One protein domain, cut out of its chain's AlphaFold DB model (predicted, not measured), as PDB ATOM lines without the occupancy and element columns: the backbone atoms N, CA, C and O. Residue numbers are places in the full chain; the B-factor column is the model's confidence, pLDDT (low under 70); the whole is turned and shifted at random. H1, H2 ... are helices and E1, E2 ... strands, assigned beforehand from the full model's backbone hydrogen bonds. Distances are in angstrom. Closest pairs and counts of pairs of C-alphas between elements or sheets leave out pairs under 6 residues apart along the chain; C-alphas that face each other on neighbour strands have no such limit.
ATOM      1  N   ILE A   5       3.344   4.704   7.855       88.50
ATOM      2  CA  ILE A   5       3.381   4.564   6.391       88.50
ATOM      3  C   ILE A   5       3.390   5.937   5.710       88.50
ATOM      4  O   ILE A   5       4.031   6.095   4.670       88.50
ATOM      5  N   TRP A   6       2.729   6.936   6.299       87.31
ATOM      6  CA  TRP A   6       2.732   8.303   5.783       87.31
ATOM      7  C   TRP A   6       4.143   8.907   5.750       87.31
ATOM      8  O   TRP A   6       4.507   9.608   4.798       87.31
ATOM      9  N   ASP A   7       4.963   8.577   6.746       87.94
ATOM     10  CA  ASP A   7       6.331   9.082   6.885       87.94
ATOM     11  C   ASP A   7       7.297   8.421   5.889       87.94
ATOM     12  O   ASP A   7       8.335   8.988   5.552       87.94
ATOM     13  N   LEU A   8       6.942   7.248   5.345       92.00
ATOM     14  CA  LEU A   8       7.717   6.592   4.285       92.00
ATOM     15  C   LEU A   8       7.608   7.314   2.935       92.00
ATOM     16  O   LEU A   8       8.472   7.139   2.071       92.00
ATOM     17  N   MET A   9       6.559   8.116   2.723       92.50
ATOM     18  CA  MET A   9       6.420   8.923   1.514       92.50
ATOM     19  C   MET A   9       7.471  10.040   1.506       92.50
ATOM     20  O   MET A   9       7.456  10.925   2.360       92.50
ATOM     21  N   MET A  10       8.346  10.042   0.496       93.38
ATOM     22  CA  MET A  10       9.334  11.106   0.298       93.38
ATOM     23  C   MET A  10       8.671  12.391  -0.215       93.38
ATOM     24  O   MET A  10       8.084  12.404  -1.298       93.38
ATOM     25  N   LYS A  11       8.811  13.482   0.546       94.12
ATOM     26  CA  LYS A  11       8.201  14.802   0.273       94.12
ATOM     27  C   LYS A  11       9.250  15.896   0.005       94.12
ATOM     28  O   LYS A  11       8.979  17.084   0.131       94.12
ATOM     29  N   ASN A  12      10.464  15.490  -0.359       95.44
ATOM     30  CA  ASN A  12      11.638  16.344  -0.561       95.44
ATOM     31  C   ASN A  12      12.128  16.374  -2.026       95.44
ATOM     32  O   ASN A  12      13.241  16.824  -2.302       95.44
ATOM     33  N   ILE A  13      11.314  15.872  -2.962       95.50
ATOM     34  CA  ILE A  13      11.635  15.766  -4.390       95.50
ATOM     35  C   ILE A  13      10.706  16.683  -5.191       95.50
ATOM     36  O   ILE A  13       9.489  16.509  -5.173       95.50
ATOM     37  N   TYR A  14      11.280  17.623  -5.945       94.00
ATOM     38  CA  TYR A  14      10.549  18.653  -6.687       94.00
ATOM     39  C   TYR A  14      10.810  18.532  -8.188       94.00
ATOM     40  O   TYR A  14      11.954  18.561  -8.637       94.00
ATOM     41  N   ASN A  15       9.749  18.398  -8.980       92.25
ATOM     42  CA  ASN A  15       9.849  18.282 -10.433       92.25
ATOM     43  C   ASN A  15      10.035  19.663 -11.089       92.25
ATOM     44  O   ASN A  15       9.271  20.582 -10.805       92.25
ATOM     45  N   LEU A  16      11.011  19.791 -11.991       86.88
ATOM     46  CA  LEU A  16      11.277  21.007 -12.769       86.88
ATOM     47  C   LEU A  16      10.481  21.086 -14.083       86.88
ATOM     48  O   LEU A  16      10.529  22.108 -14.760       86.88
ATOM     49  N   GLY A  17       9.770  20.019 -14.468       80.94
ATOM     50  CA  GLY A  17       8.976  19.960 -15.703       80.94
ATOM     51  C   GLY A  17       9.795  19.704 -16.977       80.94
ATOM     52  O   GLY A  17       9.248  19.756 -18.077       80.94
ATOM     53  N   GLY A  18      11.091  19.416 -16.842       80.56
ATOM     54  CA  GLY A  18      11.995  19.043 -17.932       80.56
ATOM     55  C   GLY A  18      12.583  17.647 -17.742       80.56
ATOM     56  O   GLY A  18      12.412  17.027 -16.701       80.56
ATOM     57  N   SER A  19      13.306  17.154 -18.743       83.00
ATOM     58  CA  SER A  19      14.044  15.891 -18.678       83.00
ATOM     59  C   SER A  19      15.445  16.061 -19.262       83.00
ATOM     60  O   SER A  19      15.719  17.036 -19.971       83.00
ATOM     61  N   GLN A  20      16.335  15.116 -18.958       85.81
ATOM     62  CA  GLN A  20      17.712  15.079 -19.467       85.81
ATOM     63  C   GLN A  20      18.496  16.373 -19.182       85.81
ATOM     64  O   GLN A  20      19.075  16.991 -20.079       85.81
ATOM     65  N   LEU A  21      18.493  16.816 -17.929       87.00
ATOM     66  CA  LEU A  21      19.114  18.072 -17.518       87.00
ATOM     67  C   LEU A  21      20.638  18.030 -17.682       87.00
ATOM     68  O   LEU A  21      21.304  17.119 -17.194       87.00
ATOM     69  N   SER A  22      21.190  19.048 -18.341       86.81
ATOM     70  CA  SER A  22      22.631  19.296 -18.381       86.81
ATOM     71  C   SER A  22      23.084  19.977 -17.093       86.81
ATOM     72  O   SER A  22      22.401  20.874 -16.599       86.81
ATOM     73  N   GLN A  23      24.266  19.605 -16.599       86.44
ATOM     74  CA  GLN A  23      24.961  20.366 -15.557       86.44
ATOM     75  C   GLN A  23      25.383  21.752 -16.064       86.44
ATOM     76  O   GLN A  23      25.425  22.720 -15.304       86.44
ATOM     77  N   GLU A  24      25.710  21.851 -17.355       82.88
ATOM     78  CA  GLU A  24      26.147  23.101 -17.966       82.88
ATOM     79  C   GLU A  24      25.023  24.139 -17.938       82.88
ATOM     80  O   GLU A  24      23.898  23.876 -18.367       82.88
ATOM     81  N   ASP A  25      25.356  25.331 -17.439       78.50
ATOM     82  CA  ASP A  25      24.437  26.459 -17.256       78.50
ATOM     83  C   ASP A  25      23.193  26.155 -16.411       78.50
ATOM     84  O   ASP A  25      22.236  26.931 -16.419       78.50
ATOM     85  N   PHE A  26      23.215  25.075 -15.625       88.50
ATOM     86  CA  PHE A  26      22.211  24.877 -14.594       88.50
ATOM     87  C   PHE A  26      22.369  25.963 -13.529       88.50
ATOM     88  O   PHE A  26      23.447  26.165 -12.956       88.50
ATOM     89  N   ARG A  27      21.294  26.702 -13.277       89.44
ATOM     90  CA  ARG A  27      21.212  27.701 -12.213       89.44
ATOM     91  C   ARG A  27      19.919  27.465 -11.473       89.44
ATOM     92  O   ARG A  27      18.860  27.480 -12.080       89.44
ATOM     93  N   MET A  28      19.996  27.283 -10.168       91.69
ATOM     94  CA  MET A  28      18.823  27.189  -9.315       91.69
ATOM     95  C   MET A  28      19.078  28.000  -8.058       91.69
ATOM     96  O   MET A  28      20.208  28.056  -7.572       91.69
ATOM     97  N   ASN A  29      18.035  28.656  -7.571       93.69
ATOM     98  CA  ASN A  29      18.034  29.315  -6.285       93.69
ATOM     99  C   ASN A  29      16.674  29.136  -5.603       93.69
ATOM    100  O   ASN A  29      15.647  28.921  -6.257       93.69
ATOM    101  N   ILE A  30      16.684  29.246  -4.282       94.62
ATOM    102  CA  ILE A  30      15.488  29.197  -3.449       94.62
ATOM    103  C   ILE A  30      15.215  30.618  -2.972       94.62
ATOM    104  O   ILE A  30      16.122  31.320  -2.525       94.62
ATOM    105  N   PHE A  31      13.961  31.030  -3.079       94.12
ATOM    106  CA  PHE A  31      13.472  32.317  -2.616       94.12
ATOM    107  C   PHE A  31      12.361  32.102  -1.595       94.12
ATOM    108  O   PHE A  31      11.597  31.145  -1.689       94.12
ATOM    109  N   TYR A  32      12.267  33.010  -0.638       92.25
ATOM    110  CA  TYR A  32      11.121  33.168   0.232       92.25
ATOM    111  C   TYR A  32      10.266  34.319  -0.302       92.25
ATOM    112  O   TYR A  32      10.753  35.430  -0.544       92.25
ATOM    113  N   GLN A  33       8.993  34.025  -0.530       85.81
ATOM    114  CA  GLN A  33       7.991  34.929  -1.057       85.81
ATOM    115  C   GLN A  33       7.558  35.885   0.052       85.81
ATOM    116  O   GLN A  33       6.659  35.632   0.842       85.81
ATOM    117  N   PHE A  34       8.253  37.006   0.087       77.69
ATOM    118  CA  PHE A  34       7.921  38.227   0.801       77.69
ATOM    119  C   PHE A  34       8.073  39.352  -0.232       77.69
ATOM    120  O   PHE A  34       8.806  39.144  -1.192       77.69
ATOM    121  N   PRO A  35       7.388  40.499  -0.170       72.44
ATOM    122  CA  PRO A  35       7.649  41.586  -1.111       72.44
ATOM    123  C   PRO A  35       8.788  42.497  -0.598       72.44
ATOM    124  O   PRO A  35       8.576  43.212   0.383       72.44
ATOM    125  N   PRO A  36       9.973  42.560  -1.251       81.38
ATOM    126  CA  PRO A  36      10.426  41.811  -2.434       81.38
ATOM    127  C   PRO A  36      10.969  40.418  -2.091       81.38
ATOM    128  O   PRO A  36      11.406  40.190  -0.967       81.38
ATOM    129  N   GLU A  37      10.952  39.497  -3.064       88.75
ATOM    130  CA  GLU A  37      11.374  38.109  -2.839       88.75
ATOM    131  C   GLU A  37      12.830  38.064  -2.368       88.75
ATOM    132  O   GLU A  37      13.717  38.648  -3.002       88.75
ATOM    133  N   LEU A  38      13.089  37.350  -1.273       91.75
ATOM    134  CA  LEU A  38      14.416  37.273  -0.664       91.75
ATOM    135  C   LEU A  38      14.989  35.871  -0.821       91.75
ATOM    136  O   LEU A  38      14.292  34.879  -0.652       91.75
ATOM    137  N   ASN A  39      16.282  35.770  -1.103       92.56
ATOM    138  CA  ASN A  39      17.005  34.496  -1.134       92.56
ATOM    139  C   ASN A  39      17.717  34.187   0.195       92.56
ATOM    140  O   ASN A  39      18.653  33.391   0.198       92.56
ATOM    141  N   TYR A  40      17.312  34.826   1.295       92.69
ATOM    142  CA  TYR A  40      17.813  34.633   2.660       92.69
ATOM    143  C   TYR A  40      16.679  34.869   3.670       92.69
ATOM    144  O   TYR A  40      15.651  35.455   3.325       92.69
ATOM    145  N   ILE A  41      16.861  34.406   4.907       92.19
ATOM    146  CA  ILE A  41      15.893  34.571   6.004       92.19
ATOM    147  C   ILE A  41      16.166  35.884   6.744       92.19
ATOM    148  O   ILE A  41      17.320  36.255   6.955       92.19
ATOM    149  N   THR A  42      15.107  36.582   7.154       90.62
ATOM    150  CA  THR A  42      15.180  37.755   8.037       90.62
ATOM    151  C   THR A  42      14.586  37.419   9.407       90.62
ATOM    152  O   THR A  42      13.706  36.563   9.482       90.62
ATOM    153  N   PRO A  43      15.040  38.051  10.507       88.56
ATOM    154  CA  PRO A  43      14.420  37.843  11.812       88.56
ATOM    155  C   PRO A  43      12.920  38.150  11.757       88.56
ATOM    156  O   PRO A  43      12.503  39.141  11.144       88.56
ATOM    157  N   ALA A  44      12.107  37.300  12.379       84.75
ATOM    158  CA  ALA A  44      10.678  37.533  12.507       84.75
ATOM    159  C   ALA A  44      10.416  38.817  13.312       84.75
ATOM    160  O   ALA A  44      11.120  39.129  14.275       84.75
ATOM    161  N   ALA A  45       9.400  39.576  12.894       75.56
ATOM    162  CA  ALA A  45       8.916  40.698  13.685       75.56
ATOM    163  C   ALA A  45       8.222  40.162  14.952       75.56
ATOM    164  O   ALA A  45       7.663  39.065  14.902       75.56
ATOM    165  N   PRO A  46       8.243  40.908  16.072       66.81
ATOM    166  CA  PRO A  46       7.440  40.563  17.238       66.81
ATOM    167  C   PRO A  46       5.958  40.457  16.867       66.81
ATOM    168  O   PRO A  46       5.444  41.322  16.160       66.81
ATOM    169  N   THR A  47       5.276  39.437  17.374       65.94
ATOM    170  CA  THR A  47       3.820  39.265  17.256       65.94
ATOM    171  C   THR A  47       3.181  39.215  18.644       65.94
ATOM    172  O   THR A  47       3.883  39.122  19.650       65.94
ATOM    173  N   LEU A  48       1.849  39.254  18.730       60.81
ATOM    174  CA  LEU A  48       1.129  39.048  19.997       60.81
ATOM    175  C   LEU A  48       1.478  37.699  20.650       60.81
ATOM    176  O   LEU A  48       1.728  37.645  21.854       60.81
ATOM    177  N   ALA A  49       1.576  36.635  19.846       61.50
ATOM    178  CA  ALA A  49       1.980  35.305  20.303       61.50
ATOM    179  C   ALA A  49       3.479  35.219  20.654       61.50
ATOM    180  O   ALA A  49       3.866  34.474  21.550       61.50
ATOM    181  N   ASN A  50       4.325  36.003  19.976       66.88
ATOM    182  CA  ASN A  50       5.773  36.044  20.171       66.88
ATOM    183  C   ASN A  50       6.263  37.497  20.337       66.88
ATOM    184  O   ASN A  50       6.801  38.087  19.396       66.88
ATOM    185  N   PRO A  51       6.109  38.103  21.529       61.84
ATOM    186  CA  PRO A  51       6.301  39.545  21.726       61.84
ATOM    187  C   PRO A  51       7.769  39.993  21.717       61.84
ATOM    188  O   PRO A  51       8.060  41.186  21.824       61.84
ATOM    189  N   VAL A  52       8.712  39.054  21.615       70.06
ATOM    190  CA  VAL A  52      10.152  39.321  21.607       70.06
ATOM    191  C   VAL A  52      10.714  38.950  20.240       70.06
ATOM    192  O   VAL A  52      10.514  37.840  19.758       70.06
ATOM    193  N   ALA A  53      11.436  39.884  19.618       70.75
ATOM    194  CA  ALA A  53      12.194  39.593  18.407       70.75
ATOM    195  C   ALA A  53      13.368  38.666  18.745       70.75
ATOM    196  O   ALA A  53      14.261  39.048  19.507       70.75
ATOM    197  N   GLU A  54      13.380  37.477  18.149       80.44
ATOM    198  CA  GLU A  54      14.446  36.490  18.322       80.44
ATOM    199  C   GLU A  54      15.517  36.645  17.229       80.44
ATOM    200  O   GLU A  54      15.180  36.673  16.038       80.44
ATOM    201  N   PRO A  55      16.817  36.741  17.578       87.81
ATOM    202  CA  PRO A  55      17.880  36.778  16.580       87.81
ATOM    203  C   PRO A  55      17.931  35.460  15.797       87.81
ATOM    204  O   PRO A  55      17.548  34.407  16.302       87.81
ATOM    205  N   LEU A  56      18.428  35.510  14.561       90.81
ATOM    206  CA  LEU A  56      18.693  34.295  13.792       90.81
ATOM    207  C   LEU A  56      19.985  33.619  14.285       90.81
ATOM    208  O   LEU A  56      20.943  34.325  14.629       90.81
ATOM    209  N   PRO A  57      20.062  32.276  14.249       90.75
ATOM    210  CA  PRO A  57      21.315  31.557  14.443       90.75
ATOM    211  C   PRO A  57      22.403  32.019  13.465       90.75
ATOM    212  O   PRO A  57      22.131  32.390  12.322       90.75
ATOM    213  N   VAL A  58      23.664  31.974  13.905       87.00
ATOM    214  CA  VAL A  58      24.822  32.503  13.150       87.00
ATOM    215  C   VAL A  58      25.002  31.828  11.785       87.00
ATOM    216  O   VAL A  58      25.513  32.446  10.857       87.00
ATOM    217  N   ASP A  59      24.611  30.563  11.653       86.44
ATOM    218  CA  ASP A  59      24.692  29.803  10.403       86.44
ATOM    219  C   ASP A  59      23.491  30.011   9.466       86.44
ATOM    220  O   ASP A  59      23.516  29.498   8.347       86.44
ATOM    221  N   VAL A  60      22.480  30.776   9.893       90.94
ATOM    222  CA  VAL A  60      21.318  31.185   9.086       90.94
ATOM    223  C   VAL A  60      21.377  32.675   8.739       90.94
ATOM    224  O   VAL A  60      21.035  33.057   7.616       90.94
ATOM    225  N   ASP A  61      21.845  33.521   9.657       90.50
ATOM    226  CA  ASP A  61      21.904  34.971   9.460       90.50
ATOM    227  C   ASP A  61      22.736  35.360   8.224       90.50
ATOM    228  O   ASP A  61      23.879  34.937   8.051       90.50
ATOM    229  N   GLN A  62      22.145  36.169   7.338       88.06
ATOM    230  CA  GLN A  62      22.744  36.627   6.072       88.06
ATOM    231  C   GLN A  62      23.257  35.505   5.146       88.06
ATOM    232  O   GLN A  62      24.109  35.745   4.285       88.06
ATOM    233  N   THR A  63      22.733  34.285   5.280       91.75
ATOM    234  CA  THR A  63      23.087  33.156   4.410       91.75
ATOM    235  C   THR A  63      22.030  32.912   3.335       91.75
ATOM    236  O   THR A  63      20.839  33.152   3.530       91.75
ATOM    237  N   THR A  64      22.464  32.450   2.161       92.75
ATOM    238  CA  THR A  64      21.547  32.120   1.065       92.75
ATOM    239  C   THR A  64      20.731  30.869   1.394       92.75
ATOM    240  O   THR A  64      21.246  29.918   1.980       92.75
ATOM    241  N   LEU A  65      19.469  30.815   0.963       94.12
ATOM    242  CA  LEU A  65      18.576  29.685   1.247       94.12
ATOM    243  C   LEU A  65      19.112  28.356   0.696       94.12
ATOM    244  O   LEU A  65      18.989  27.330   1.355       94.12
ATOM    245  N   ILE A  66      19.776  28.359  -0.464       94.06
ATOM    246  CA  ILE A  66      20.445  27.153  -0.987       94.06
ATOM    247  C   ILE A  66      21.508  26.607  -0.019       94.06
ATOM    248  O   ILE A  66      21.615  25.392   0.138       94.06
ATOM    249  N   LYS A  67      22.227  27.479   0.698       92.31
ATOM    250  CA  LYS A  67      23.192  27.081   1.728       92.31
ATOM    251  C   LYS A  67      22.482  26.617   2.996       92.31
ATOM    252  O   LYS A  67      22.826  25.557   3.514       92.31
ATOM    253  N   VAL A  68      21.451  27.347   3.444       93.75
ATOM    254  CA  VAL A  68      20.613  26.955   4.595       93.75
ATOM    255  C   VAL A  68      20.103  25.524   4.417       93.75
ATOM    256  O   VAL A  68      20.235  24.719   5.334       93.75
ATOM    257  N   PHE A  69      19.622  25.166   3.223       94.62
ATOM    258  CA  PHE A  69      19.079  23.839   2.902       94.62
ATOM    259  C   PHE A  69      20.117  22.782   2.476       94.62
ATOM    260  O   PHE A  69      19.733  21.733   1.960       94.62
ATOM    261  N   ASN A  70      21.418  23.003   2.711       91.88
ATOM    262  CA  ASN A  70      22.502  22.070   2.356       91.88
ATOM    263  C   ASN A  70      22.567  21.701   0.862       91.88
ATOM    264  O   ASN A  70      22.923  20.569   0.519       91.88
ATOM    265  N   LEU A  71      22.225  22.639  -0.018       93.00
ATOM    266  CA  LEU A  71      22.297  22.479  -1.473       93.00
ATOM    267  C   LEU A  71      23.472  23.239  -2.104       93.00
ATOM    268  O   LEU A  71      23.603  23.212  -3.320       93.00
ATOM    269  N   ASP A  72      24.284  23.924  -1.297       93.06
ATOM    270  CA  ASP A  72      25.509  24.626  -1.698       93.06
ATOM    271  C   ASP A  72      26.583  24.405  -0.621       93.06
ATOM    272  O   ASP A  72      26.598  25.048   0.435       93.06
ATOM    273  N   ARG A  73      27.418  23.390  -0.834       91.00
ATOM    274  CA  ARG A  73      28.477  22.929   0.078       91.00
ATOM    275  C   ARG A  73      29.748  22.534  -0.660       91.00
ATOM    276  O   ARG A  73      30.753  22.221  -0.009       91.00
ATOM    277  N   LEU A  74      29.703  22.461  -1.985       92.31
ATOM    278  CA  LEU A  74      30.832  22.097  -2.817       92.31
ATOM    279  C   LEU A  74      31.290  23.310  -3.625       92.31
ATOM    280  O   LEU A  74      30.629  24.338  -3.705       92.31
ATOM    281  N   ASN A  75      32.477  23.195  -4.201       88.94
ATOM    282  CA  ASN A  75      32.903  24.080  -5.272       88.94
ATOM    283  C   ASN A  75      32.575  23.470  -6.645       88.94
ATOM    284  O   ASN A  75      32.164  22.315  -6.759       88.94
ATOM    285  N   GLN A  76      32.880  24.205  -7.714       83.62
ATOM    286  CA  GLN A  76      32.721  23.741  -9.098       83.62
ATOM    287  C   GLN A  76      33.427  22.412  -9.432       83.62
ATOM    288  O   GLN A  76      33.075  21.771 -10.422       83.62
ATOM    289  N   GLN A  77      34.446  22.004  -8.668       85.94
ATOM    290  CA  GLN A  77      35.149  20.728  -8.849       85.94
ATOM    291  C   GLN A  77      34.501  19.569  -8.073       85.94
ATOM    292  O   GLN A  77      34.918  18.424  -8.239       85.94
ATOM    293  N   GLY A  78      33.476  19.845  -7.262       84.06
ATOM    294  CA  GLY A  78      32.825  18.872  -6.387       84.06
ATOM    295  C   GLY A  78      33.565  18.635  -5.068       84.06
ATOM    296  O   GLY A  78      33.231  17.694  -4.348       84.06
ATOM    297  N   ASP A  79      34.561  19.463  -4.735       89.62
ATOM    298  CA  ASP A  79      35.275  19.372  -3.462       89.62
ATOM    299  C   ASP A  79      34.518  20.143  -2.366       89.62
ATOM    300  O   ASP A  79      34.020  21.240  -2.632       89.62
ATOM    301  N   PRO A  80      34.458  19.632  -1.119       89.38
ATOM    302  CA  PRO A  80      33.807  20.333  -0.016       89.38
ATOM    303  C   PRO A  80      34.417  21.712   0.253       89.38
ATOM    304  O   PRO A  80      35.603  21.830   0.574       89.38
ATOM    305  N   GLN A  81      33.580  22.744   0.203       88.19
ATOM    306  CA  GLN A  81      33.916  24.122   0.539       88.19
ATOM    307  C   GLN A  81      32.934  24.611   1.616       88.19
ATOM    308  O   GLN A  81      31.747  24.727   1.331       88.19
ATOM    309  N   PRO A  82      33.384  24.909   2.855       72.94
ATOM    310  CA  PRO A  82      32.489  25.235   3.972       72.94
ATOM    311  C   PRO A  82      31.515  26.383   3.694       72.94
ATOM    312  O   PRO A  82      30.406  26.385   4.221       72.94
ATOM    313  N   ASP A  83      31.929  27.341   2.862       78.12
ATOM    314  CA  ASP A  83      31.109  28.493   2.513       78.12
ATOM    315  C   ASP A  83      30.249  28.324   1.260       78.12
ATOM    316  O   ASP A  83      29.458  29.226   0.987       78.12
ATOM    317  N   GLY A  84      30.369  27.191   0.562       85.94
ATOM    318  CA  GLY A  84      29.782  26.999  -0.760       85.94
ATOM    319  C   GLY A  84      30.480  27.833  -1.835       85.94
ATOM    320  O   GLY A  84      31.397  28.616  -1.540       85.94
ATOM    321  N   ASP A  85      30.074  27.665  -3.088       87.50
ATOM    322  CA  ASP A  85      30.477  28.536  -4.200       87.50
ATOM    323  C   ASP A  85      29.371  29.508  -4.647       87.50
ATOM    324  O   ASP A  85      29.582  30.317  -5.560       87.50
ATOM    325  N   GLY A  86      28.231  29.496  -3.948       88.62
ATOM    326  CA  GLY A  86      27.079  30.351  -4.208       88.62
ATOM    327  C   GLY A  86      26.122  29.780  -5.255       88.62
ATOM    328  O   GLY A  86      25.154  30.459  -5.615       88.62
ATOM    329  N   PHE A  87      26.382  28.575  -5.766       90.56
ATOM    330  CA  PHE A  87      25.538  27.888  -6.733       90.56
ATOM    331  C   PHE A  87      25.013  26.569  -6.173       90.56
ATOM    332  O   PHE A  87      25.515  26.007  -5.212       90.56
ATOM    333  N   PHE A  88      23.951  26.074  -6.796       93.50
ATOM    334  CA  PHE A  88      23.415  24.767  -6.465       93.50
ATOM    335  C   PHE A  88      24.410  23.650  -6.816       93.50
ATOM    336  O   PHE A  88      24.829  23.526  -7.972       93.50
ATOM    337  N   ASP A  89      24.693  22.785  -5.845       93.19
ATOM    338  CA  ASP A  89      25.491  21.576  -5.995       93.19
ATOM    339  C   ASP A  89      24.769  20.583  -6.913       93.19
ATOM    340  O   ASP A  89      23.839  19.886  -6.508       93.19
ATOM    341  N   PHE A  90      25.201  20.474  -8.167       92.00
ATOM    342  CA  PHE A  90      24.606  19.563  -9.147       92.00
ATOM    343  C   PHE A  90      25.245  18.166  -9.066       92.00
ATOM    344  O   PHE A  90      26.213  17.867  -9.766       92.00
ATOM    345  N   ILE A  91      24.700  17.295  -8.212       92.94
ATOM    346  CA  ILE A  91      25.203  15.936  -7.975       92.94
ATOM    347  C   ILE A  91      24.147  14.918  -8.433       92.94
ATOM    348  O   ILE A  91      23.145  14.719  -7.734       92.94
ATOM    349  N   PRO A  92      24.348  14.253  -9.590       91.25
ATOM    350  CA  PRO A  92      23.416  13.243 -10.079       91.25
ATOM    351  C   PRO A  92      23.110  12.162  -9.036       91.25
ATOM    352  O   PRO A  92      24.015  11.576  -8.443       91.25
ATOM    353  N   GLY A  93      21.820  11.889  -8.839       90.19
ATOM    354  CA  GLY A  93      21.304  10.875  -7.919       90.19
ATOM    355  C   GLY A  93      21.273  11.286  -6.444       90.19
ATOM    356  O   GLY A  93      20.690  10.553  -5.649       90.19
ATOM    357  N   LEU A  94      21.862  12.430  -6.073       92.75
ATOM    358  CA  LEU A  94      21.844  12.937  -4.697       92.75
ATOM    359  C   LEU A  94      21.031  14.225  -4.572       92.75
ATOM    360  O   LEU A  94      20.092  14.266  -3.787       92.75
ATOM    361  N   THR A  95      21.380  15.254  -5.343       93.50
ATOM    362  CA  THR A  95      20.670  16.543  -5.341       93.50
ATOM    363  C   THR A  95      19.799  16.725  -6.582       93.50
ATOM    364  O   THR A  95      18.894  17.559  -6.595       93.50
ATOM    365  N   ILE A  96      20.034  15.936  -7.636       93.50
ATOM    366  CA  ILE A  96      19.279  16.017  -8.887       93.50
ATOM    367  C   ILE A  96      19.107  14.653  -9.560       93.50
ATOM    368  O   ILE A  96      20.064  13.904  -9.760       93.50
ATOM    369  N   ASP A  97      17.880  14.346  -9.965       93.75
ATOM    370  CA  ASP A  97      17.564  13.332 -10.967       93.75
ATOM    371  C   ASP A  97      17.589  14.008 -12.342       93.75
ATOM    372  O   ASP A  97      16.656  14.716 -12.732       93.75
ATOM    373  N   GLN A  98      18.696  13.827 -13.061       90.25
ATOM    374  CA  GLN A  98      18.909  14.447 -14.368       90.25
ATOM    375  C   GLN A  98      17.971  13.885 -15.435       90.25
ATOM    376  O   GLN A  98      17.593  14.615 -16.350       90.25
ATOM    377  N   GLU A  99      17.600  12.608 -15.343       90.12
ATOM    378  CA  GLU A  99      16.811  11.933 -16.372       90.12
ATOM    379  C   GLU A  99      15.376  12.453 -16.359       90.12
ATOM    380  O   GLU A  99      14.881  12.906 -17.392       90.12
ATOM    381  N   ASN A 100      14.755  12.492 -15.178       90.06
ATOM    382  CA  ASN A 100      13.366  12.934 -15.007       90.06
ATOM    383  C   ASN A 100      13.223  14.413 -14.615       90.06
ATOM    384  O   ASN A 100      12.108  14.865 -14.367       90.06
ATOM    385  N   GLY A 101      14.341  15.132 -14.500       90.19
ATOM    386  CA  GLY A 101      14.406  16.550 -14.157       90.19
ATOM    387  C   GLY A 101      13.811  16.901 -12.798       90.19
ATOM    388  O   GLY A 101      12.961  17.785 -12.695       90.19
ATOM    389  N   ARG A 102      14.261  16.219 -11.743       93.88
ATOM    390  CA  ARG A 102      13.788  16.454 -10.370       93.88
ATOM    391  C   ARG A 102      14.925  16.931  -9.479       93.88
ATOM    392  O   ARG A 102      16.007  16.359  -9.512       93.88
ATOM    393  N   ILE A 103      14.673  17.940  -8.659       94.25
ATOM    394  CA  ILE A 103      15.564  18.348  -7.572       94.25
ATOM    395  C   ILE A 103      15.250  17.489  -6.354       94.25
ATOM    396  O   ILE A 103      14.085  17.238  -6.055       94.25
ATOM    397  N   ILE A 104      16.288  17.057  -5.654       96.31
ATOM    398  CA  ILE A 104      16.206  16.239  -4.451       96.31
ATOM    399  C   ILE A 104      16.885  17.025  -3.333       96.31
ATOM    400  O   ILE A 104      18.070  17.346  -3.422       96.31
ATOM    401  N   PHE A 105      16.146  17.361  -2.282       96.75
ATOM    402  CA  PHE A 105      16.761  17.927  -1.086       96.75
ATOM    403  C   PHE A 105      17.459  16.821  -0.292       96.75
ATOM    404  O   PHE A 105      16.975  15.693  -0.210       96.75
ATOM    405  N   THR A 106      18.597  17.138   0.322       94.56
ATOM    406  CA  THR A 106      19.426  16.154   1.047       94.56
ATOM    407  C   THR A 106      18.895  15.814   2.446       94.56
ATOM    408  O   THR A 106      19.537  15.082   3.199       94.56
ATOM    409  N   THR A 107      17.715  16.326   2.793       95.31
ATOM    410  CA  THR A 107      17.017  16.137   4.068       95.31
ATOM    411  C   THR A 107      15.598  15.632   3.812       95.31
ATOM    412  O   THR A 107      15.043  15.859   2.736       95.31
ATOM    413  N   VAL A 108      15.021  14.906   4.777       93.94
ATOM    414  CA  VAL A 108      13.675  14.308   4.644       93.94
ATOM    415  C   VAL A 108      12.595  15.392   4.624       93.94
ATOM    416  O   VAL A 108      11.713  15.365   3.771       93.94
ATOM    417  N   GLU A 109      12.717  16.378   5.516       95.00
ATOM    418  CA  GLU A 109      11.774  17.489   5.658       95.00
ATOM    419  C   GLU A 109      12.501  18.840   5.599       95.00
ATOM    420  O   GLU A 109      12.701  19.472   6.638       95.00
ATOM    421  N   PRO A 110      12.962  19.289   4.413       95.88
ATOM    422  CA  PRO A 110      13.771  20.502   4.293       95.88
ATOM    423  C   PRO A 110      13.099  21.753   4.860       95.88
ATOM    424  O   PRO A 110      13.759  22.499   5.573       95.88
ATOM    425  N   PHE A 111      11.811  21.971   4.582       96.12
ATOM    426  CA  PHE A 111      11.067  23.145   5.059       96.12
ATOM    427  C   PHE A 111      10.386  22.923   6.420       96.12
ATOM    428  O   PHE A 111       9.819  23.859   6.975       96.12
ATOM    429  N   GLY A 112      10.422  21.694   6.940       95.19
ATOM    430  CA  GLY A 112       9.793  21.280   8.192       95.19
ATOM    431  C   GLY A 112      10.848  21.110   9.276       95.19
ATOM    432  O   GLY A 112      11.505  22.079   9.659       95.19
ATOM    433  N   ASN A 113      11.051  19.869   9.719       94.88
ATOM    434  CA  ASN A 113      11.928  19.536  10.842       94.88
ATOM    435  C   ASN A 113      13.363  20.068  10.675       94.88
ATOM    436  O   ASN A 113      13.947  20.631  11.594       94.88
ATOM    437  N   TYR A 114      13.925  19.981   9.466       95.44
ATOM    438  CA  TYR A 114      15.282  20.472   9.235       95.44
ATOM    439  C   TYR A 114      15.405  21.987   9.456       95.44
ATOM    440  O   TYR A 114      16.397  22.456  10.015       95.44
ATOM    441  N   LEU A 115      14.410  22.760   9.010       95.19
ATOM    442  CA  LEU A 115      14.413  24.204   9.205       95.19
ATOM    443  C   LEU A 115      14.104  24.580  10.659       95.19
ATOM    444  O   LEU A 115      14.665  25.551  11.158       95.19
ATOM    445  N   PHE A 116      13.265  23.797  11.339       95.06
ATOM    446  CA  PHE A 116      12.988  23.944  12.768       95.06
ATOM    447  C   PHE A 116      14.274  23.853  13.600       95.06
ATOM    448  O   PHE A 116      14.585  24.795  14.335       95.06
ATOM    449  N   ASP A 117      15.071  22.800  13.387       94.00
ATOM    450  CA  ASP A 117      16.372  22.612  14.042       94.00
ATOM    451  C   ASP A 117      17.364  23.728  13.681       94.00
ATOM    452  O   ASP A 117      18.171  24.162  14.503       94.00
ATOM    453  N   LYS A 118      17.321  24.206  12.432       92.38
ATOM    454  CA  LYS A 118      18.198  25.281  11.951       92.38
ATOM    455  C   LYS A 118      17.884  26.650  12.535       92.38
ATOM    456  O   LYS A 118      18.769  27.497  12.543       92.38
ATOM    457  N   LEU A 119      16.654  26.875  12.984       93.38
ATOM    458  CA  LEU A 119      16.207  28.128  13.593       93.38
ATOM    459  C   LEU A 119      16.217  28.076  15.131       93.38
ATOM    460  O   LEU A 119      15.785  29.035  15.772       93.38
ATOM    461  N   ASP A 120      16.715  26.988  15.724       90.56
ATOM    462  CA  ASP A 120      16.885  26.857  17.171       90.56
ATOM    463  C   ASP A 120      18.155  27.593  17.641       90.56
ATOM    464  O   ASP A 120      19.285  27.258  17.274       90.56
ATOM    465  N   ASN A 121      17.972  28.612  18.486       85.31
ATOM    466  CA  ASN A 121      19.067  29.355  19.118       85.31
ATOM    467  C   ASN A 121      19.689  28.607  20.314       85.31
ATOM    468  O   ASN A 121      20.787  28.955  20.761       85.31
ATOM    469  N   THR A 122      19.015  27.580  20.832       85.25
ATOM    470  CA  THR A 122      19.425  26.762  21.981       85.25
ATOM    471  C   THR A 122      19.401  25.242  21.715       85.25
ATOM    472  O   THR A 122      18.839  24.495  22.529       85.25
ATOM    473  N   PRO A 123      20.107  24.743  20.671       81.44
ATOM    474  CA  PRO A 123      20.064  23.342  20.244       81.44
ATOM    475  C   PRO A 123      20.136  22.321  21.383       81.44
ATOM    476  O   PRO A 123      21.139  22.228  22.100       81.44
ATOM    477  N   GLY A 124      19.072  21.528  21.536       74.06
ATOM    478  CA  GLY A 124      18.989  20.414  22.493       74.06
ATOM    479  C   GLY A 124      18.818  20.814  23.964       74.06
ATOM    480  O   GLY A 124      18.916  19.956  24.845       74.06
ATOM    481  N   THR A 125      18.591  22.099  24.242       80.94
ATOM    482  CA  THR A 125      18.320  22.628  25.592       80.94
ATOM    483  C   THR A 125      17.110  23.562  25.661       80.94
ATOM    484  O   THR A 125      16.717  23.932  26.769       80.94
ATOM    485  N   GLY A 126      16.550  23.926  24.505       79.19
ATOM    486  CA  GLY A 126      15.336  24.721  24.362       79.19
ATOM    487  C   GLY A 126      14.069  24.008  24.843       79.19
ATOM    488  O   GLY A 126      14.076  22.812  25.147       79.19
ATOM    489  N   SER A 127      12.990  24.776  24.961       84.12
ATOM    490  CA  SER A 127      11.642  24.277  25.274       84.12
ATOM    491  C   SER A 127      10.811  23.977  24.026       84.12
ATOM    492  O   SER A 127       9.701  23.464  24.149       84.12
ATOM    493  N   GLU A 128      11.331  24.339  22.860       89.31
ATOM    494  CA  GLU A 128      10.712  24.175  21.557       89.31
ATOM    495  C   GLU A 128      10.676  22.689  21.161       89.31
ATOM    496  O   GLU A 128      11.668  21.968  21.268       89.31
ATOM    497  N   ASP A 129       9.524  22.237  20.679       90.50
ATOM    498  CA  ASP A 129       9.255  20.869  20.238       90.50
ATOM    499  C   ASP A 129       8.580  20.905  18.862       90.50
ATOM    500  O   ASP A 129       7.526  21.522  18.704       90.50
ATOM    501  N   TYR A 130       9.171  20.221  17.875       91.31
ATOM    502  CA  TYR A 130       8.683  20.165  16.493       91.31
ATOM    503  C   TYR A 130       7.242  19.647  16.381       91.31
ATOM    504  O   TYR A 130       6.498  20.043  15.483       91.31
ATOM    505  N   ASP A 131       6.812  18.775  17.290       90.12
ATOM    506  CA  ASP A 131       5.453  18.238  17.265       90.12
ATOM    507  C   ASP A 131       4.423  19.146  17.946       90.12
ATOM    508  O   ASP A 131       3.223  18.873  17.866       90.12
ATOM    509  N   GLN A 132       4.866  20.240  18.569       89.31
ATOM    510  CA  GLN A 132       4.024  21.205  19.273       89.31
ATOM    511  C   GLN A 132       4.251  22.620  18.715       89.31
ATOM    512  O   GLN A 132       5.058  23.372  19.268       89.31
ATOM    513  N   PRO A 133       3.521  23.039  17.660       87.25
ATOM    514  CA  PRO A 133       3.678  24.363  17.044       87.25
ATOM    515  C   PRO A 133       3.556  25.546  18.015       87.25
ATOM    516  O   PRO A 133       4.190  26.577  17.821       87.25
ATOM    517  N   THR A 134       2.791  25.394  19.098       85.94
ATOM    518  CA  THR A 134       2.631  26.406  20.157       85.94
ATOM    519  C   THR A 134       3.898  26.645  20.980       85.94
ATOM    520  O   THR A 134       3.997  27.654  21.674       85.94
ATOM    521  N   SER A 135       4.869  25.732  20.917       88.50
ATOM    522  CA  SER A 135       6.167  25.866  21.582       88.50
ATOM    523  C   SER A 135       7.212  26.591  20.734       88.50
ATOM    524  O   SER A 135       8.297  26.865  21.235       88.50
ATOM    525  N   TYR A 136       6.919  26.879  19.461       89.19
ATOM    526  CA  TYR A 136       7.888  27.433  18.516       89.19
ATOM    527  C   TYR A 136       8.315  28.848  18.903       89.19
ATOM    528  O   TYR A 136       7.495  29.672  19.311       89.19
ATOM    529  N   ASN A 137       9.587  29.171  18.669       88.81
ATOM    530  CA  ASN A 137      10.051  30.553  18.744       88.81
ATOM    531  C   ASN A 137       9.531  31.397  17.559       88.81
ATOM    532  O   ASN A 137       9.045  30.866  16.558       88.81
ATOM    533  N   ALA A 138       9.685  32.724  17.629       88.38
ATOM    534  CA  ALA A 138       9.177  33.651  16.609       88.38
ATOM    535  C   ALA A 138       9.648  33.329  15.173       88.38
ATOM    536  O   ALA A 138       8.881  33.453  14.215       88.38
ATOM    537  N   ASN A 139      10.906  32.902  15.008       90.81
ATOM    538  CA  ASN A 139      11.464  32.557  13.698       90.81
ATOM    539  C   ASN A 139      10.897  31.223  13.195       90.81
ATOM    540  O   ASN A 139      10.460  31.130  12.046       90.81
ATOM    541  N   GLN A 140      10.857  30.202  14.050       92.06
ATOM    542  CA  GLN A 140      10.278  28.901  13.724       92.06
ATOM    543  C   GLN A 140       8.798  29.038  13.346       92.06
ATOM    544  O   GLN A 140       8.389  28.549  12.294       92.06
ATOM    545  N   ALA A 141       8.026  29.793  14.131       89.00
ATOM    546  CA  ALA A 141       6.610  30.059  13.895       89.00
ATOM    547  C   ALA A 141       6.337  30.760  12.556       89.00
ATOM    548  O   ALA A 141       5.252  30.599  12.007       89.00
ATOM    549  N   LYS A 142       7.296  31.508  11.996       87.88
ATOM    550  CA  LYS A 142       7.153  32.177  10.694       87.88
ATOM    551  C   LYS A 142       7.566  31.301   9.508       87.88
ATOM    552  O   LYS A 142       6.928  31.359   8.459       87.88
ATOM    553  N   TYR A 143       8.647  30.534   9.647       91.81
ATOM    554  CA  TYR A 143       9.324  29.893   8.512       91.81
ATOM    555  C   TYR A 143       9.110  28.377   8.414       91.81
ATOM    556  O   TYR A 143       9.187  27.829   7.317       91.81
ATOM    557  N   VAL A 144       8.840  27.680   9.522       95.25
ATOM    558  CA  VAL A 144       8.699  26.214   9.520       95.25
ATOM    559  C   VAL A 144       7.357  25.818   8.917       95.25
ATOM    560  O   VAL A 144       6.300  26.139   9.454       95.25
ATOM    561  N   TYR A 145       7.398  25.067   7.818       94.25
ATOM    562  CA  TYR A 145       6.219  24.575   7.113       94.25
ATOM    563  C   TYR A 145       5.984  23.088   7.406       94.25
ATOM    564  O   TYR A 145       6.198  22.214   6.562       94.25
ATOM    565  N   ARG A 146       5.563  22.804   8.642       93.12
ATOM    566  CA  ARG A 146       5.311  21.443   9.144       93.12
ATOM    567  C   ARG A 146       4.163  20.748   8.407       93.12
ATOM    568  O   ARG A 146       4.288  19.577   8.054       93.12
ATOM    569  N   ASP A 147       3.081  21.472   8.126       90.69
ATOM    570  CA  ASP A 147       1.849  20.907   7.557       90.69
ATOM    571  C   ASP A 147       2.080  20.189   6.231       90.69
ATOM    572  O   ASP A 147       1.493  19.133   6.001       90.69
ATOM    573  N   MET A 148       3.013  20.668   5.405       91.31
ATOM    574  CA  MET A 148       3.383  20.012   4.148       91.31
ATOM    575  C   MET A 148       3.866  18.559   4.337       91.31
ATOM    576  O   MET A 148       3.771  17.752   3.408       91.31
ATOM    577  N   TYR A 149       4.394  18.217   5.516       92.44
ATOM    578  CA  TYR A 149       4.950  16.898   5.812       92.44
ATOM    579  C   TYR A 149       4.009  15.996   6.604       92.44
ATOM    580  O   TYR A 149       4.024  14.784   6.373       92.44
ATOM    581  N   VAL A 150       3.174  16.563   7.479       89.94
ATOM    582  CA  VAL A 150       2.304  15.814   8.409       89.94
ATOM    583  C   VAL A 150       0.825  15.781   7.997       89.94
ATOM    584  O   VAL A 150       0.067  14.952   8.512       89.94
ATOM    585  N   THR A 151       0.413  16.663   7.079       87.50
ATOM    586  CA  THR A 151      -0.954  16.758   6.533       87.50
ATOM    587  C   THR A 151      -0.979  16.423   5.038       87.50
ATOM    588  O   THR A 151       0.071  16.290   4.404       87.50
ATOM    589  N   THR A 152      -2.165  16.259   4.442       85.00
ATOM    590  CA  THR A 152      -2.254  16.066   2.986       85.00
ATOM    591  C   THR A 152      -1.821  17.321   2.241       85.00
ATOM    592  O   THR A 152      -1.887  18.433   2.753       85.00
ATOM    593  N   LYS A 153      -1.457  17.171   0.963       85.00
ATOM    594  CA  LYS A 153      -1.198  18.327   0.097       85.00
ATOM    595  C   LYS A 153      -2.391  19.296   0.062       85.00
ATOM    596  O   LYS A 153      -2.182  20.498  -0.016       85.00
ATOM    597  N   ALA A 154      -3.618  18.774   0.094       80.38
ATOM    598  CA  ALA A 154      -4.836  19.576   0.071       80.38
ATOM    599  C   ALA A 154      -5.008  20.416   1.348       80.38
ATOM    600  O   ALA A 154      -5.330  21.596   1.246       80.38
ATOM    601  N   GLN A 155      -4.745  19.832   2.520       82.50
ATOM    602  CA  GLN A 155      -4.776  20.535   3.806       82.50
ATOM    603  C   GLN A 155      -3.619  21.531   3.930       82.50
ATOM    604  O   GLN A 155      -3.855  22.693   4.227       82.50
ATOM    605  N   ALA A 156      -2.392  21.132   3.584       85.50
ATOM    606  CA  ALA A 156      -1.229  22.019   3.629       85.50
ATOM    607  C   ALA A 156      -1.408  23.280   2.762       85.50
ATOM    608  O   ALA A 156      -0.961  24.357   3.134       85.50
ATOM    609  N   LEU A 157      -2.107  23.179   1.623       80.81
ATOM    610  CA  LEU A 157      -2.427  24.339   0.781       80.81
ATOM    611  C   LEU A 157      -3.313  25.390   1.474       80.81
ATOM    612  O   LEU A 157      -3.336  26.523   1.000       80.81
ATOM    613  N   GLN A 158      -4.024  25.036   2.550       78.19
ATOM    614  CA  GLN A 158      -4.799  25.981   3.366       78.19
ATOM    615  C   GLN A 158      -3.876  26.843   4.243       78.19
ATOM    616  O   GLN A 158      -4.162  28.019   4.459       78.19
ATOM    617  N   THR A 159      -2.719  26.308   4.644       82.25
ATOM    618  CA  THR A 159      -1.642  27.011   5.362       82.25
ATOM    619  C   THR A 159      -0.809  27.887   4.411       82.25
ATOM    620  O   THR A 159       0.398  27.704   4.200       82.25
ATOM    621  N   ALA A 160      -1.477  28.838   3.754       79.69
ATOM    622  CA  ALA A 160      -0.872  29.691   2.730       79.69
ATOM    623  C   ALA A 160       0.188  30.653   3.292       79.69
ATOM    624  O   ALA A 160       1.143  30.999   2.592       79.69
ATOM    625  N   ASP A 161       0.079  31.027   4.564       81.00
ATOM    626  CA  ASP A 161       1.050  31.848   5.289       81.00
ATOM    627  C   ASP A 161       2.444  31.191   5.363       81.00
ATOM    628  O   ASP A 161       3.455  31.897   5.441       81.00
ATOM    629  N   LYS A 162       2.517  29.854   5.269       87.88
ATOM    630  CA  LYS A 162       3.767  29.072   5.226       87.88
ATOM    631  C   LYS A 162       4.196  28.653   3.826       87.88
ATOM    632  O   LYS A 162       5.388  28.422   3.593       87.88
ATOM    633  N   ASN A 163       3.275  28.594   2.868       89.31
ATOM    634  CA  ASN A 163       3.546  28.189   1.488       89.31
ATOM    635  C   ASN A 163       4.242  29.291   0.658       89.31
ATOM    636  O   ASN A 163       3.760  29.713  -0.391       89.31
ATOM    637  N   LYS A 164       5.398  29.762   1.136       89.94
ATOM    638  CA  LYS A 164       6.128  30.922   0.600       89.94
ATOM    639  C   LYS A 164       7.475  30.556  -0.033       89.94
ATOM    640  O   LYS A 164       8.193  31.435  -0.497       89.94
ATOM    641  N   TYR A 165       7.862  29.283  -0.086       92.75
ATOM    642  CA  TYR A 165       9.135  28.876  -0.696       92.75
ATOM    643  C   TYR A 165       9.008  28.686  -2.211       92.75
ATOM    644  O   TYR A 165       8.267  27.834  -2.696       92.75
ATOM    645  N   LEU A 166       9.788  29.451  -2.975       92.12
ATOM    646  CA  LEU A 166       9.838  29.408  -4.433       92.12
ATOM    647  C   LEU A 166      11.181  28.846  -4.898       92.12
ATOM    648  O   LEU A 166      12.235  29.423  -4.640       92.12
ATOM    649  N   ILE A 167      11.145  27.750  -5.652       92.25
ATOM    650  CA  ILE A 167      12.325  27.202  -6.326       92.25
ATOM    651  C   ILE A 167      12.348  27.774  -7.742       92.25
ATOM    652  O   ILE A 167      11.471  27.476  -8.555       92.25
ATOM    653  N   LYS A 168      13.337  28.618  -8.043       92.00
ATOM    654  CA  LYS A 168      13.490  29.251  -9.359       92.00
ATOM    655  C   LYS A 168      14.809  28.837  -9.978       92.00
ATOM    656  O   LYS A 168      15.840  28.812  -9.313       92.00
ATOM    657  N   GLY A 169      14.798  28.552 -11.271       88.19
ATOM    658  CA  GLY A 169      16.011  28.153 -11.959       88.19
ATOM    659  C   GLY A 169      15.923  28.229 -13.471       88.19
ATOM    660  O   GLY A 169      14.879  28.521 -14.049       88.19
ATOM    661  N   GLN A 170      17.063  27.975 -14.094       88.12
ATOM    662  CA  GLN A 170      17.280  27.875 -15.524       88.12
ATOM    663  C   GLN A 170      18.070  26.594 -15.774       88.12
ATOM    664  O   GLN A 170      19.007  26.274 -15.039       88.12
ATOM    665  N   TYR A 171      17.684  25.849 -16.803       87.12
ATOM    666  CA  TYR A 171      18.339  24.602 -17.172       87.12
ATOM    667  C   TYR A 171      18.406  24.457 -18.690       87.12
ATOM    668  O   TYR A 171      17.648  25.085 -19.434       87.12
ATOM    669  N   LYS A 172      19.303  23.584 -19.150       83.62
ATOM    670  CA  LYS A 172      19.389  23.130 -20.542       83.62
ATOM    671  C   LYS A 172      19.136  21.628 -20.599       83.62
ATOM    672  O   LYS A 172      19.580  20.902 -19.716       83.62
ATOM    673  N   ALA A 173      18.449  21.159 -21.637       75.44
ATOM    674  CA  ALA A 173      18.245  19.730 -21.877       75.44
ATOM    675  C   ALA A 173      19.302  19.174 -22.849       75.44
ATOM    676  O   ALA A 173      19.620  19.799 -23.863       75.44
ATOM    677  N   THR A 174      19.809  17.973 -22.583       71.00
ATOM    678  CA  THR A 174      20.779  17.240 -23.418       71.00
ATOM    679  C   THR A 174      20.067  16.488 -24.552       71.00
ATOM    680  O   THR A 174      20.105  15.270 -24.646       71.00
TER     681      THR A 174
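What this domain is: This is residues 5 to 174 of the 960 residues of the protein "SprA_N domain-containing protein" of Nonlabens ulvanivorans (UniProt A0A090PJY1). Loops with little regular structure make most of this model; the two-stranded ribbon E2-E4 runs along one side, H2 packs on E2 near the middle, and E1-E3 is a smaller pair. The 170 printed residues, 46 in named elements, run H1 E1 E2 H2 E3 H3 H4 H5 H6 E4, mixed class, both sheets antiparallel. It is compact, radius of gyration 16.6 A, spanning 52 by 35 by 32 A.

Where its parts are: E2, residues 27 to 32, and E4, 165 to 170, each measure 16.9 A. E1 is 13 to 15, E3 102 to 104. H1 is 5 to 8, from (3.381, 4.564, 6.391); H2 65 to 68; H3 113 to 118; H4 138 to 143; H5 147 to 150; H6 153 to 156. E4 ends at (17.280, 27.875, -15.524).

How they stand to each other: E2 and E4 are antiparallel, N 29 to O 168 2.8 A. The closest C-alphas of E2 and H2, Ile 30 and Leu 65, are 5.6 A apart. In E1 and E3, N 14 to O 103 is 2.8 A. H3 and H4 only just touch, with 3 pairs of C-alphas within 8 A, closest Phe 116 and Gln 140, 5.7 A. H5 and H6 touch only at the corner, and only just, with 3 pairs, closest C-alphas Met 148 and Ala 156, 5.1 A. In H3 and H4 every O i to N i+4 pair is within hydrogen-bond range; the other helices are too short for one.

The domain as a whole: The farthest C-alphas, Leu 48 and Thr 174, are 52.4 A apart. The printed part has no cut. Links E1 to E2, E2 to H2, H2 to E3 and H3 to H4 are long. Residues 46 to 51 have pLDDT under 70.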